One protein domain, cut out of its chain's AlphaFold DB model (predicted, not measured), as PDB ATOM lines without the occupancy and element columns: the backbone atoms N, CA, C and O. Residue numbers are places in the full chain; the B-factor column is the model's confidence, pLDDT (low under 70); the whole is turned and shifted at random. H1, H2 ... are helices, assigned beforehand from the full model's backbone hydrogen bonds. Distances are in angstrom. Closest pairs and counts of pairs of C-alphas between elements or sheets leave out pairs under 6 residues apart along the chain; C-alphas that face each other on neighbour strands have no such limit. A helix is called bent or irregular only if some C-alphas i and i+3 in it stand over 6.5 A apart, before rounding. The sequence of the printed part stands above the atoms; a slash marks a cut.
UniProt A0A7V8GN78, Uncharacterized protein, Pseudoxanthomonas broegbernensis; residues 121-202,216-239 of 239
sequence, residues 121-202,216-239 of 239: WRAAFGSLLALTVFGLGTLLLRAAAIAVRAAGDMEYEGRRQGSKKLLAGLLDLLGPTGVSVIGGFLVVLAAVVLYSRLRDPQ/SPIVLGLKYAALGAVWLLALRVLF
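AT A GLANCE: This is residues 121 to 202 and 216 to 239 of the 239 residues of an uncharacterized protein of Pseudoxanthomonas broegbernensis (UniProt A0A7V8GN78). What is the picture? H1 runs in the middle, with H2b alongside, H3 more loosely on another side and H2a crossing H1 near residues 141 to 149. What builds it? The 106 printed residues have three named helices, H1 to H3, and no named strand: all helix. How compact? It is loose, radius of gyration of the C-alphas 17.1 A, spanning 50 by 29 by 25 A.

HOW THE PARTS SIT: What touches H1? H1, residues 121 to 151, touches H2b, residues 176 to 199, opposite ways at a shallow tilt of 4 degrees; the closest C-alphas, Arg 142 and Pro 176, are 4.8 A apart. With residues 122 to 136 alone it touches H3, residues 217 to 238, the same way at a shallow tilt of 20 degrees; the closest C-alphas, Arg 122 and Leu 220, are 7.2 A apart. H2a, residues 161 to 173, touches it about perpendicular at 87 degrees, closest C-alphas Ala 145 and Leu 171, 5.0 A. Are backbones paired? Every O i to N i+4 pair is within hydrogen-bond range in H2a, H2b and H3, and 25 of 27 in H1.

IN THESE COORDINATES: Where is H1? It spans 43.5 A from C-alpha 121 at (134.015, 146.853, 80.697), and is only just irregular: C-alphas 123 and 126 are 6.8 A apart. Is H2 straight? Assigned as one helix by hydrogen bonds, it is bent, C-alphas 173 and 176 being 9.3 A apart; H2b spans 34.2 A. Where does H3 end? C-alpha 238 is at (158.535, 153.974, 91.149).

THE WHOLE: Is anything missing? Residues 203 to 215 are not printed; C-alphas 202 and 216 are 17.8 A apart. Where is confidence low? Residues 152 and 154 are under 70.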
ATOM      1  N   TRP A 121     132.885 147.409  79.956       85.38
ATOM      2  CA  TRP A 121     134.015 146.853  80.697       85.38
ATOM      3  C   TRP A 121     134.710 145.721  79.932       85.38
ATOM      4  O   TRP A 121     135.913 145.759  79.716       85.38
ATOM      5  N   ARG A 122     133.971 144.733  79.421       85.31
ATOM      6  CA  ARG A 122     134.580 143.650  78.638       85.31
ATOM      7  C   ARG A 122     135.297 144.172  77.386       85.31
ATOM      8  O   ARG A 122     136.389 143.695  77.090       85.31
ATOM      9  N   ALA A 123     134.716 145.145  76.684       85.19
ATOM     10  CA  ALA A 123     135.329 145.756  75.503       85.19
ATOM     11  C   ALA A 123     136.616 146.537  75.847       85.19
ATOM     12  O   ALA A 123     137.607 146.461  75.114       85.19
ATOM     13  N   ALA A 124     136.622 147.229  76.992       89.44
ATOM     14  CA  ALA A 124     137.737 148.044  77.468       89.44
ATOM     15  C   ALA A 124     138.963 147.237  77.914       89.44
ATOM     16  O   ALA A 124     140.083 147.742  77.830       89.44
ATOM     17  N   PHE A 125     138.780 146.001  78.390       90.44
ATOM     18  CA  PHE A 125     139.862 145.221  79.000       90.44
ATOM     19  C   PHE A 125     141.091 145.071  78.091       90.44
ATOM     20  O   PHE A 125     142.212 145.281  78.547       90.44
ATOM     21  N   GLY A 126     140.895 144.756  76.805       89.50
ATOM     22  CA  GLY A 126     142.006 144.591  75.858       89.50
ATOM     23  C   GLY A 126     142.842 145.864  75.704       89.50
ATOM     24  O   GLY A 126     144.068 145.817  75.766       89.50
ATOM     25  N   SER A 127     142.182 147.017  75.588       92.12
ATOM     26  CA  SER A 127     142.863 148.309  75.472       92.12
ATOM     27  C   SER A 127     143.507 148.753  76.786       92.12
ATOM     28  O   SER A 127     144.590 149.326  76.762       92.12
ATOM     29  N   LEU A 128     142.902 148.449  77.938       93.12
ATOM     30  CA  LEU A 128     143.507 148.704  79.251       93.12
ATOM     31  C   LEU A 128     144.754 147.850  79.490       93.12
ATOM     32  O   LEU A 128     145.745 148.336  80.038       93.12
ATOM     33  N   LEU A 129     144.735 146.591  79.049       93.94
ATOM     34  CA  LEU A 129     145.913 145.733  79.079       93.94
ATOM     35  C   LEU A 129     147.020 146.306  78.185       93.94
ATOM     36  O   LEU A 129     148.154 146.423  78.640       93.94
ATOM     37  N   ALA A 130     146.693 146.734  76.962       93.50
ATOM     38  CA  ALA A 130     147.651 147.379  76.063       93.50
ATOM     39  C   ALA A 130     148.233 148.670  76.665       93.50
ATOM     40  O   ALA A 130     149.446 148.849  76.665       93.50
ATOM     41  N   LEU A 131     147.395 149.528  77.258       93.94
ATOM     42  CA  LEU A 131     147.836 150.720  77.990       93.94
ATOM     43  C   LEU A 131     148.782 150.379  79.140       93.94
ATOM     44  O   LEU A 131     149.761 151.081  79.356       93.94
ATOM     45  N   THR A 132     148.510 149.292  79.861       93.56
ATOM     46  CA  THR A 132     149.367 148.827  80.957       93.56
ATOM     47  C   THR A 132     150.716 148.356  80.430       93.56
ATOM     48  O   THR A 132     151.751 148.778  80.935       93.56
ATOM     49  N   VAL A 133     150.715 147.529  79.383       94.50
ATOM     50  CA  VAL A 133     151.939 147.010  78.760       94.50
ATOM     51  C   VAL A 133     152.775 148.142  78.171       94.50
ATOM     52  O   VAL A 133     153.970 148.209  78.440       94.50
ATOM     53  N   PHE A 134     152.172 149.060  77.413       95.06
ATOM     54  CA  PHE A 134     152.903 150.177  76.819       95.06
ATOM     55  C   PHE A 134     153.315 151.213  77.858       95.06
ATOM     56  O   PHE A 134     154.449 151.671  77.816       95.06
ATOM     57  N   GLY A 135     152.458 151.546  78.821       93.69
ATOM     58  CA  GLY A 135     152.776 152.493  79.888       93.69
ATOM     59  C   GLY A 135     153.937 152.005  80.750       93.69
ATOM     60  O   GLY A 135     154.983 152.651  80.806       93.69
ATOM     61  N   LEU A 136     153.797 150.826  81.365       93.62
ATOM     62  CA  LEU A 136     154.846 150.250  82.211       93.62
ATOM     63  C   LEU A 136     156.084 149.863  81.403       93.62
ATOM     64  O   LEU A 136     157.202 150.144  81.828       93.62
ATOM     65  N   GLY A 137     155.900 149.280  80.217       92.94
ATOM     66  CA  GLY A 137     157.000 148.937  79.320       92.94
ATOM     67  C   GLY A 137     157.828 150.160  78.935       92.94
ATOM     68  O   GLY A 137     159.052 150.109  79.001       92.94
ATOM     69  N   THR A 138     157.185 151.288  78.626       94.38
ATOM     70  CA  THR A 138     157.883 152.547  78.320       94.38
ATOM     71  C   THR A 138     158.659 153.063  79.522       94.38
ATOM     72  O   THR A 138     159.808 153.468  79.367       94.38
ATOM     73  N   LEU A 139     158.076 153.028  80.725       92.38
ATOM     74  CA  LEU A 139     158.765 153.457  81.945       92.38
ATOM     75  C   LEU A 139     160.006 152.600  82.226       92.38
ATOM     76  O   LEU A 139     161.080 153.148  82.478       92.38
ATOM     77  N   LEU A 140     159.881 151.274  82.112       92.19
ATOM     78  CA  LEU A 140     160.990 150.338  82.300       92.19
ATOM     79  C   LEU A 140     162.082 150.523  81.242       92.19
ATOM     80  O   LEU A 140     163.259 150.604  81.586       92.19
ATOM     81  N   LEU A 141     161.712 150.638  79.963       92.94
ATOM     82  CA  LEU A 141     162.671 150.854  78.877       92.94
ATOM     83  C   LEU A 141     163.352 152.221  78.987       92.94
ATOM     84  O   LEU A 141     164.540 152.333  78.707       92.94
ATOM     85  N   ARG A 142     162.635 153.256  79.436       93.69
ATOM     86  CA  ARG A 142     163.213 154.580  79.688       93.69
ATOM     87  C   ARG A 142     164.229 154.521  80.825       93.69
ATOM     88  O   ARG A 142     165.325 155.048  80.666       93.69
ATOM     89  N   ALA A 143     163.892 153.874  81.942       91.12
ATOM     90  CA  ALA A 143     164.821 153.674  83.055       91.12
ATOM     91  C   ALA A 143     166.059 152.873  82.615       91.12
ATOM     92  O   ALA A 143     167.185 153.259  82.923       91.12
ATOM     93  N   ALA A 144     165.861 151.821  81.817       89.44
ATOM     94  CA  ALA A 144     166.951 151.045  81.238       89.44
ATOM     95  C   ALA A 144     167.829 151.889  80.302       89.44
ATOM     96  O   ALA A 144     169.046 151.822  80.408       89.44
ATOM     97  N   ALA A 145     167.248 152.731  79.442       90.88
ATOM     98  CA  ALA A 145     168.009 153.630  78.571       90.88
ATOM     99  C   ALA A 145     168.843 154.651  79.362       90.88
ATOM    100  O   ALA A 145     169.959 154.975  78.960       90.88
ATOM    101  N   ILE A 146     168.328 155.147  80.494       91.25
ATOM    102  CA  ILE A 146     169.089 156.022  81.400       91.25
ATOM    103  C   ILE A 146     170.274 155.252  81.994       91.25
ATOM    104  O   ILE A 146     171.394 155.754  81.969       91.25
ATOM    105  N   ALA A 147     170.043 154.028  82.478       88.38
ATOM    106  CA  ALA A 147     171.089 153.189  83.056       88.38
ATOM    107  C   ALA A 147     172.169 152.805  82.030       88.38
ATOM    108  O   ALA A 147     173.353 152.911  82.331       88.38
ATOM    109  N   VAL A 148     171.773 152.427  80.808       88.12
ATOM    110  CA  VAL A 148     172.688 152.116  79.694       88.12
ATOM    111  C   VAL A 148     173.598 153.305  79.395       88.12
ATOM    112  O   VAL A 148     174.811 153.138  79.324       88.12
ATOM    113  N   ARG A 149     173.035 154.517  79.301       85.38
ATOM    114  CA  ARG A 149     173.827 155.732  79.060       85.38
ATOM    115  C   ARG A 149     174.747 156.096  80.219       85.38
ATOM    116  O   ARG A 149     175.812 156.653  79.987       85.38
ATOM    117  N   ALA A 150     174.333 155.817  81.452       86.69
ATOM    118  CA  ALA A 150     175.146 156.080  82.635       86.69
ATOM    119  C   ALA A 150     176.301 155.075  82.799       86.69
ATOM    120  O   ALA A 150     177.324 155.430  83.375       86.69
ATOM    121  N   ALA A 151     176.145 153.840  82.309       81.19
ATOM    122  CA  ALA A 151     177.120 152.764  82.494       81.19
ATOM    123  C   ALA A 151     178.355 152.865  81.578       81.19
ATOM    124  O   ALA A 151     179.403 152.338  81.938       81.19
ATOM    125  N   GLY A 152     178.267 153.550  80.431       69.19
ATOM    126  CA  GLY A 152     179.388 153.718  79.495       69.19
ATOM    127  C   GLY A 152     179.756 152.417  78.770       69.19
ATOM    128  O   GLY A 152     179.332 152.219  77.635       69.19
ATOM    129  N   ASP A 153     180.477 151.515  79.441       70.75
ATOM    130  CA  ASP A 153     180.825 150.179  78.949       70.75
ATOM    131  C   ASP A 153     180.091 149.103  79.761       70.75
ATOM    132  O   ASP A 153     180.339 148.903  80.950       70.75
ATOM    133  N   MET A 154     179.165 148.388  79.114       69.44
ATOM    134  CA  MET A 154     178.483 147.242  79.721       69.44
ATOM    135  C   MET A 154     179.129 145.930  79.280       69.44
ATOM    136  O   MET A 154     179.084 145.569  78.101       69.44
ATOM    137  N   GLU A 155     179.661 145.167  80.235       72.06
ATOM    138  CA  GLU A 155     180.048 143.777  80.002       72.06
ATOM    139  C   GLU A 155     178.797 142.896  79.884       72.06
ATOM    140  O   GLU A 155     177.945 142.824  80.774       72.06
ATOM    141  N   TYR A 156     178.657 142.223  78.741       76.44
ATOM    142  CA  TYR A 156     177.523 141.342  78.480       76.44
ATOM    143  C   TYR A 156     177.925 139.890  78.720       76.44
ATOM    144  O   TYR A 156     178.615 139.306  77.889       76.44
ATOM    145  N   GLU A 157     177.416 139.273  79.785       77.56
ATOM    146  CA  GLU A 157     177.644 137.850  80.065       77.56
ATOM    147  C   GLU A 157     176.375 136.976  79.923       77.56
ATOM    148  O   GLU A 157     175.222 137.410  80.120       77.56
ATOM    149  N   GLY A 158     176.608 135.698  79.593       79.44
ATOM    150  CA  GLY A 158     175.640 134.600  79.666       79.44
ATOM    151  C   GLY A 158     174.960 134.182  78.352       79.44
ATOM    152  O   GLY A 158     175.112 134.789  77.296       79.44
ATOM    153  N   ARG A 159     174.118 133.140  78.436       80.62
ATOM    154  CA  ARG A 159     173.469 132.432  77.305       80.62
ATOM    155  C   ARG A 159     172.614 133.305  76.363       80.62
ATOM    156  O   ARG A 159     172.251 132.860  75.280       80.62
ATOM    157  N   ARG A 160     172.262 134.532  76.761       82.88
ATOM    158  CA  ARG A 160     171.436 135.482  75.983       82.88
ATOM    159  C   ARG A 160     172.175 136.784  75.650       82.88
ATOM    160  O   ARG A 160     171.550 137.833  75.504       82.88
ATOM    161  N   GLN A 161     173.501 136.730  75.546       84.94
ATOM    162  CA  GLN A 161     174.346 137.893  75.267       84.94
ATOM    163  C   GLN A 161     173.897 138.665  74.014       84.94
ATOM    164  O   GLN A 161     173.802 139.888  74.054       84.94
ATOM    165  N   GLY A 162     173.521 137.956  72.942       83.50
ATOM    166  CA  GLY A 162     173.062 138.572  71.691       83.50
ATOM    167  C   GLY A 162     171.812 139.443  71.853       83.50
ATOM    168  O   GLY A 162     171.814 140.597  71.439       83.50
ATOM    169  N   SER A 163     170.762 138.941  72.517       85.88
ATOM    170  CA  SER A 163     169.534 139.724  72.729       85.88
ATOM    171  C   SER A 163     169.749 140.891  73.692       85.88
ATOM    172  O   SER A 163     169.173 141.954  73.491       85.88
ATOM    173  N   LYS A 164     170.596 140.715  74.719       85.06
ATOM    174  CA  LYS A 164     170.966 141.802  75.640       85.06
ATOM    175  C   LYS A 164     171.722 142.914  74.909       85.06
ATOM    176  O   LYS A 164     171.382 144.076  75.088       85.06
ATOM    177  N   LYS A 165     172.684 142.554  74.052       86.88
ATOM    178  CA  LYS A 165     173.470 143.505  73.253       86.88
ATOM    179  C   LYS A 165     172.604 144.247  72.233       86.88
ATOM    180  O   LYS A 165     172.739 145.456  72.103       86.88
ATOM    181  N   LEU A 166     171.686 143.550  71.555       89.00
ATOM    182  CA  LEU A 166     170.726 144.184  70.641       89.00
ATOM    183  C   LEU A 166     169.807 145.162  71.374       89.00
ATOM    184  O   LEU A 166     169.633 146.290  70.922       89.00
ATOM    185  N   LEU A 167     169.244 144.751  72.513       88.19
ATOM    186  CA  LEU A 167     168.368 145.615  73.298       88.19
ATOM    187  C   LEU A 167     169.122 146.834  73.841       88.19
ATOM    188  O   LEU A 167     168.632 147.948  73.710       88.19
ATOM    189  N   ALA A 168     170.316 146.641  74.404       87.12
ATOM    190  CA  ALA A 168     171.142 147.737  74.897       87.12
ATOM    191  C   ALA A 168     171.556 148.695  73.771       87.12
ATOM    192  O   ALA A 168     171.433 149.901  73.942       87.12
ATOM    193  N   GLY A 169     171.943 148.173  72.601       87.56
ATOM    194  CA  GLY A 169     172.252 148.992  71.428       87.56
ATOM    195  C   GLY A 169     171.050 149.800  70.929       87.56
ATOM    196  O   GLY A 169     171.189 150.980  70.620       87.56
ATOM    197  N   LEU A 170     169.851 149.205  70.910       89.81
ATOM    198  CA  LEU A 170     168.613 149.926  70.586       89.81
ATOM    199  C   LEU A 170     168.296 151.018  71.615       89.81
ATOM    200  O   LEU A 170     167.891 152.114  71.234       89.81
ATOM    201  N   LEU A 171     168.468 150.730  72.907       90.31
ATOM    202  CA  LEU A 171     168.213 151.684  73.988       90.31
ATOM    203  C   LEU A 171     169.214 152.839  74.000       90.31
ATOM    204  O   LEU A 171     168.817 153.967  74.284       90.31
ATOM    205  N   ASP A 172     170.477 152.579  73.677       89.00
ATOM    206  CA  ASP A 172     171.495 153.619  73.566       89.00
ATOM    207  C   ASP A 172     171.214 154.545  72.370       89.00
ATOM    208  O   ASP A 172     171.142 155.773  72.524       89.00
ATOM    209  N   LEU A 173     170.907 153.938  71.211       91.75
ATOM    210  CA  LEU A 173     170.540 154.633  69.975       91.75
ATOM    211  C   LEU A 173     169.302 155.522  70.153       91.75
ATOM    212  O   LEU A 173     169.322 156.698  69.795       91.75
ATOM    213  N   LEU A 174     168.216 154.969  70.699       91.12
ATOM    214  CA  LEU A 174     166.977 155.717  70.936       91.12
ATOM    215  C   LEU A 174     167.137 156.731  72.074       91.12
ATOM    216  O   LEU A 174     166.534 157.809  72.059       91.12
ATOM    217  N   GLY A 175     167.923 156.371  73.084       92.56
ATOM    218  CA  GLY A 175     168.029 157.094  74.336       92.56
ATOM    219  C   GLY A 175     166.713 157.170  75.124       92.56
ATOM    220  O   GLY A 175     165.647 156.742  74.670       92.56
ATOM    221  N   PRO A 176     166.748 157.793  76.315       93.75
ATOM    222  CA  PRO A 176     165.559 157.971  77.146       93.75
ATOM    223  C   PRO A 176     164.450 158.768  76.445       93.75
ATOM    224  O   PRO A 176     163.266 158.468  76.613       93.75
ATOM    225  N   THR A 177     164.821 159.773  75.647       94.69
ATOM    226  CA  THR A 177     163.873 160.630  74.922       94.69
ATOM    227  C   THR A 177     163.188 159.877  73.787       94.69
ATOM    228  O   THR A 177     161.963 159.913  73.713       94.69
ATOM    229  N   GLY A 178     163.928 159.147  72.942       93.75
ATOM    230  CA  GLY A 178     163.339 158.384  71.836       93.75
ATOM    231  C   GLY A 178     162.391 157.292  72.329       93.75
ATOM    232  O   GLY A 178     161.279 157.165  71.818       93.75
ATOM    233  N   VAL A 179     162.775 156.579  73.396       94.69
ATOM    234  CA  VAL A 179     161.897 155.600  74.060       94.69
ATOM    235  C   VAL A 179     160.619 156.265  74.577       94.69
ATOM    236  O   VAL A 179     159.530 155.728  74.386       94.69
ATOM    237  N   SER A 180     160.727 157.451  75.186       94.81
ATOM    238  CA  SER A 180     159.565 158.184  75.707       94.81
ATOM    239  C   SER A 180     158.622 158.653  74.596       94.81
ATOM    240  O   SER A 180     157.409 158.592  74.772       94.81
ATOM    241  N   VAL A 181     159.155 159.091  73.451       97.12
ATOM    242  CA  VAL A 181     158.350 159.533  72.298       97.12
ATOM    243  C   VAL A 181     157.591 158.360  71.678       97.12
ATOM    244  O   VAL A 181     156.372 158.431  71.536       97.12
ATOM    245  N   ILE A 182     158.284 157.262  71.357       95.69
ATOM    246  CA  ILE A 182     157.658 156.072  70.753       95.69
ATOM    247  C   ILE A 182     156.657 155.449  71.728       95.69
ATOM    248  O   ILE A 182     155.518 155.157  71.365       95.69
ATOM    249  N   GLY A 183     157.063 155.282  72.985       95.06
ATOM    250  CA  GLY A 183     156.216 154.728  74.028       95.06
ATOM    251  C   GLY A 183     154.988 155.587  74.316       95.06
ATOM    252  O   GLY A 183     153.872 155.075  74.368       95.06
ATOM    253  N   GLY A 184     155.167 156.908  74.414       95.25
ATOM    254  CA  GLY A 184     154.076 157.865  74.577       95.25
ATOM    255  C   GLY A 184     153.084 157.820  73.417       95.25
ATOM    256  O   GLY A 184     151.877 157.791  73.649       95.25
ATOM    257  N   PHE A 185     153.572 157.718  72.178       97.31
ATOM    258  CA  PHE A 185     152.716 157.542  71.004       97.31
ATOM    259  C   PHE A 185     151.878 156.254  71.081       97.31
ATOM    260  O   PHE A 185     150.668 156.298  70.855       97.31
ATOM    261  N   LEU A 186     152.477 155.123  71.469       96.31
ATOM    262  CA  LEU A 186     151.754 153.855  71.645       96.31
ATOM    263  C   LEU A 186     150.711 153.923  72.770       96.31
ATOM    264  O   LEU A 186     149.614 153.381  72.626       96.31
ATOM    265  N   VAL A 187     151.018 154.616  73.872       95.88
ATOM    266  CA  VAL A 187     150.067 154.861  74.966       95.88
ATOM    267  C   VAL A 187     148.879 155.695  74.477       95.88
ATOM    268  O   VAL A 187     147.734 155.320  74.725       95.88
ATOM    269  N   VAL A 188     149.121 156.784  73.740       97.19
ATOM    270  CA  VAL A 188     148.050 157.612  73.155       97.19
ATOM    271  C   VAL A 188     147.200 156.794  72.185       97.19
ATOM    272  O   VAL A 188     145.975 156.831  72.277       97.19
ATOM    273  N   LEU A 189     147.819 156.001  71.306       96.12
ATOM    274  CA  LEU A 189     147.098 155.129  70.377       96.12
ATOM    275  C   LEU A 189     146.196 154.135  71.127       96.12
ATOM    276  O   LEU A 189     145.015 154.002  70.804       96.12
ATOM    277  N   ALA A 190     146.712 153.483  72.170       94.50
ATOM    278  CA  ALA A 190     145.929 152.564  72.992       94.50
ATOM    279  C   ALA A 190     144.783 153.273  73.743       94.50
ATOM    280  O   ALA A 190     143.701 152.699  73.878       94.50
ATOM    281  N   ALA A 191     144.976 154.526  74.173       94.62
ATOM    282  CA  ALA A 191     143.930 155.344  74.788       94.62
ATOM    283  C   ALA A 191     142.823 155.720  73.791       94.62
ATOM    284  O   ALA A 191     141.643 155.647  74.130       94.62
ATOM    285  N   VAL A 192     143.181 156.050  72.546       95.31
ATOM    286  CA  VAL A 192     142.211 156.310  71.469       95.31
ATOM    287  C   VAL A 192     141.383 155.057  71.173       95.31
ATOM    288  O   VAL A 192     140.157 155.140  71.093       95.31
ATOM    289  N   VAL A 193     142.020 153.884  71.088       91.88
ATOM    290  CA  VAL A 193     141.314 152.604  70.897       91.88
ATOM    291  C   VAL A 193     140.435 152.261  72.104       91.88
ATOM    292  O   VAL A 193     139.339 151.730  71.943       91.88
ATOM    293  N   LEU A 194     140.877 152.558  73.330       92.44
ATOM    294  CA  LEU A 194     140.039 152.397  74.522       92.44
ATOM    295  C   LEU A 194     138.790 153.280  74.435       92.44
ATOM    296  O   LEU A 194     137.682 152.807  74.686       92.44
ATOM    297  N   TYR A 195     138.964 154.550  74.066       93.69
ATOM    298  CA  TYR A 195     137.866 155.499  73.939       93.69
ATOM    299  C   TYR A 195     136.853 155.061  72.876       93.69
ATOM    300  O   TYR A 195     135.651 155.066  73.147       93.69
ATOM    301  N   SER A 196     137.315 154.616  71.702       89.56
ATOM    302  CA  SER A 196     136.417 154.127  70.650       89.56
ATOM    303  C   SER A 196     135.615 152.905  71.107       89.56
ATOM    304  O   SER A 196     134.395 152.898  70.966       89.56
ATOM    305  N   ARG A 197     136.261 151.931  71.764       87.62
ATOM    306  CA  ARG A 197     135.598 150.726  72.299       87.62
ATOM    307  C   ARG A 197     134.609 151.000  73.431       87.62
ATOM    308  O   ARG A 197     133.670 150.232  73.620       87.62
ATOM    309  N   LEU A 198     134.827 152.054  74.220       89.06
ATOM    310  CA  LEU A 198     133.895 152.471  75.272       89.06
ATOM    311  C   LEU A 198     132.671 153.197  74.707       89.06
ATOM    312  O   LEU A 198     131.574 153.052  75.255       89.06
ATOM    313  N   ARG A 199     132.870 153.988  73.645       88.56
ATOM    314  CA  ARG A 199     131.808 154.749  72.979       88.56
ATOM    315  C   ARG A 199     130.875 153.837  72.191       88.56
ATOM    316  O   ARG A 199     129.664 154.015  72.293       88.56
ATOM    317  N   ASP A 200     131.436 152.883  71.455       85.94
ATOM    318  CA  ASP A 200     130.683 151.957  70.614       85.94
ATOM    319  C   ASP A 200     131.089 150.506  70.933       85.94
ATOM    320  O   ASP A 200     132.066 149.981  70.388       85.94
ATOM    321  N   PRO A 201     130.444 149.878  71.936       82.38
ATOM    322  CA  PRO A 201     130.799 148.533  72.353       82.38
ATOM    323  C   PRO A 201     130.410 147.521  71.275       82.38
ATOM    324  O   PRO A 201     129.261 147.467  70.838       82.38
ATOM    325  N   GLN A 202     131.369 146.667  70.922       82.50
ATOM    326  CA  GLN A 202     131.218 145.671  69.866       82.50
ATOM    327  C   GLN A 202     130.009 144.755  70.105       82.50
ATOM    328  O   GLN A 202     129.799 144.229  71.208       82.50
ATOM    329  N   SER A 216     131.774 134.621  82.527       84.06
ATOM    330  CA  SER A 216     131.475 134.833  83.945       84.06
ATOM    331  C   SER A 216     131.946 136.223  84.406       84.06
ATOM    332  O   SER A 216     133.121 136.566  84.206       84.06
ATOM    333  N   PRO A 217     131.079 137.026  85.057       85.88
ATOM    334  CA  PRO A 217     131.459 138.335  85.586       85.88
ATOM    335  C   PRO A 217     132.576 138.224  86.630       85.88
ATOM    336  O   PRO A 217     133.400 139.128  86.738       85.88
ATOM    337  N   ILE A 218     132.666 137.089  87.333       87.88
ATOM    338  CA  ILE A 218     133.732 136.795  88.299       87.88
ATOM    339  C   ILE A 218     135.087 136.733  87.592       87.88
ATOM    340  O   ILE A 218     136.047 137.355  88.036       87.88
ATOM    341  N   VAL A 219     135.167 136.037  86.453       88.88
ATOM    342  CA  VAL A 219     136.410 135.935  85.671       88.88
ATOM    343  C   VAL A 219     136.835 137.306  85.154       88.88
ATOM    344  O   VAL A 219     138.022 137.630  85.167       88.88
ATOM    345  N   LEU A 220     135.879 138.135  84.723       88.31
ATOM    346  CA  LEU A 220     136.173 139.509  84.324       88.31
ATOM    347  C   LEU A 220     136.698 140.325  85.516       88.31
ATOM    348  O   LEU A 220     137.745 140.957  85.394       88.31
ATOM    349  N   GLY A 221     136.033 140.254  86.671       90.31
ATOM    350  CA  GLY A 221     136.462 140.917  87.904       90.31
ATOM    351  C   GLY A 221     137.877 140.516  88.332       90.31
ATOM    352  O   GLY A 221     138.693 141.387  88.622       90.31
ATOM    353  N   LEU A 222     138.210 139.223  88.271       93.12
ATOM    354  CA  LEU A 222     139.554 138.714  88.569       93.12
ATOM    355  C   LEU A 222     140.619 139.282  87.624       93.12
ATOM    356  O   LEU A 222     141.692 139.676  88.076       93.12
ATOM    357  N   LYS A 223     140.326 139.382  86.321       92.38
ATOM    358  CA  LYS A 223     141.246 139.989  85.345       92.38
ATOM    359  C   LYS A 223     141.526 141.460  85.661       92.38
ATOM    360  O   LYS A 223     142.671 141.898  85.576       92.38
ATOM    361  N   TYR A 224     140.499 142.211  86.052       93.12
ATOM    362  CA  TYR A 224     140.646 143.606  86.467       93.12
ATOM    363  C   TYR A 224     141.402 143.755  87.786       93.12
ATOM    364  O   TYR A 224     142.269 144.621  87.886       93.12
ATOM    365  N   ALA A 225     141.128 142.897  88.769       93.19
ATOM    366  CA  ALA A 225     141.854 142.877  90.033       93.19
ATOM    367  C   ALA A 225     143.347 142.588  89.815       93.19
ATOM    368  O   ALA A 225     144.194 143.287  90.369       93.19
ATOM    369  N   ALA A 226     143.677 141.624  88.949       93.75
ATOM    370  CA  ALA A 226     145.056 141.331  88.569       93.75
ATOM    371  C   ALA A 226     145.731 142.534  87.890       93.75
ATOM    372  O   ALA A 226     146.848 142.895  88.252       93.75
ATOM    373  N   LEU A 227     145.041 143.196  86.954       92.38
ATOM    374  CA  LEU A 227     145.560 144.397  86.297       92.38
ATOM    375  C   LEU A 227     145.806 145.536  87.302       92.38
ATOM    376  O   LEU A 227     146.846 146.188  87.257       92.38
ATOM    377  N   GLY A 228     144.881 145.746  88.243       91.62
ATOM    378  CA  GLY A 228     145.032 146.721  89.323       91.62
ATOM    379  C   GLY A 228     146.211 146.399  90.244       91.62
ATOM    380  O   GLY A 228     146.991 147.288  90.570       91.62
ATOM    381  N   ALA A 229     146.402 145.126  90.603       93.00
ATOM    382  CA  ALA A 229     147.540 144.684  91.405       93.00
ATOM    383  C   ALA A 229     148.883 144.955  90.706       93.00
ATOM    384  O   ALA A 229     149.822 145.413  91.355       93.00
ATOM    385  N   VAL A 230     148.966 144.744  89.386       92.62
ATOM    386  CA  VAL A 230     150.159 145.080  88.588       92.62
ATOM    387  C   VAL A 230     150.486 146.571  88.688       92.62
ATOM    388  O   VAL A 230     151.637 146.922  88.937       92.62
ATOM    389  N   TRP A 231     149.489 147.449  88.563       90.62
ATOM    390  CA  TRP A 231     149.694 148.892  88.718       90.62
ATOM    391  C   TRP A 231     150.092 149.288  90.142       90.62
ATOM    392  O   TRP A 231     150.997 150.101  90.306       90.62
ATOM    393  N   LEU A 232     149.476 148.696  91.168       91.81
ATOM    394  CA  LEU A 232     149.844 148.950  92.565       91.81
ATOM    395  C   LEU A 232     151.297 148.553  92.854       91.81
ATOM    396  O   LEU A 232     152.017 149.297  93.516       91.81
ATOM    397  N   LEU A 233     151.739 147.401  92.343       90.00
ATOM    398  CA  LEU A 233     153.130 146.963  92.462       90.00
ATOM    399  C   LEU A 233     154.078 147.882  91.689       90.00
ATOM    400  O   LEU A 233     155.107 148.273  92.226       90.00
ATOM    401  N   ALA A 234     153.721 148.266  90.462       85.19
ATOM    402  CA  ALA A 234     154.536 149.168  89.656       85.19
ATOM    403  C   ALA A 234     154.706 150.546  90.313       85.19
ATOM    404  O   ALA A 234     155.813 151.074  90.341       85.19
ATOM    405  N   LEU A 235     153.636 151.105  90.886       85.50
ATOM    406  CA  LEU A 235     153.694 152.378  91.605       85.50
ATOM    407  C   LEU A 235     154.619 152.300  92.823       85.50
ATOM    408  O   LEU A 235     155.406 153.214  93.016       85.50
ATOM    409  N   ARG A 236     154.601 151.198  93.585       87.69
ATOM    410  CA  ARG A 236     155.527 150.982  94.716       87.69
ATOM    411  C   ARG A 236     156.999 150.856  94.322       87.69
ATOM    412  O   ARG A 236     157.864 150.997  95.171       87.69
ATOM    413  N   VAL A 237     157.292 150.481  93.079       80.75
ATOM    414  CA  VAL A 237     158.675 150.405  92.581       80.75
ATOM    415  C   VAL A 237     159.158 151.779  92.108       80.75
ATOM    416  O   VAL A 237     160.358 152.037  92.094       80.75
ATOM    417  N   LEU A 238     158.235 152.653  91.701       74.62
ATOM    418  CA  LEU A 238     158.535 153.974  91.149       74.62
ATOM    419  C   LEU A 238     158.534 155.100  92.198       74.62
ATOM    420  O   LEU A 238     159.184 156.116  91.955       74.62
ATOM    421  N   PHE A 239     157.814 154.931  93.313       76.31
ATOM    422  CA  PHE A 239     157.672 155.886  94.420       76.31
ATOM    423  C   PHE A 239     158.057 155.237  95.747       76.31
ATOM    424  O   PHE A 239     158.721 155.926  96.551       76.31
TER     425      PHE A 239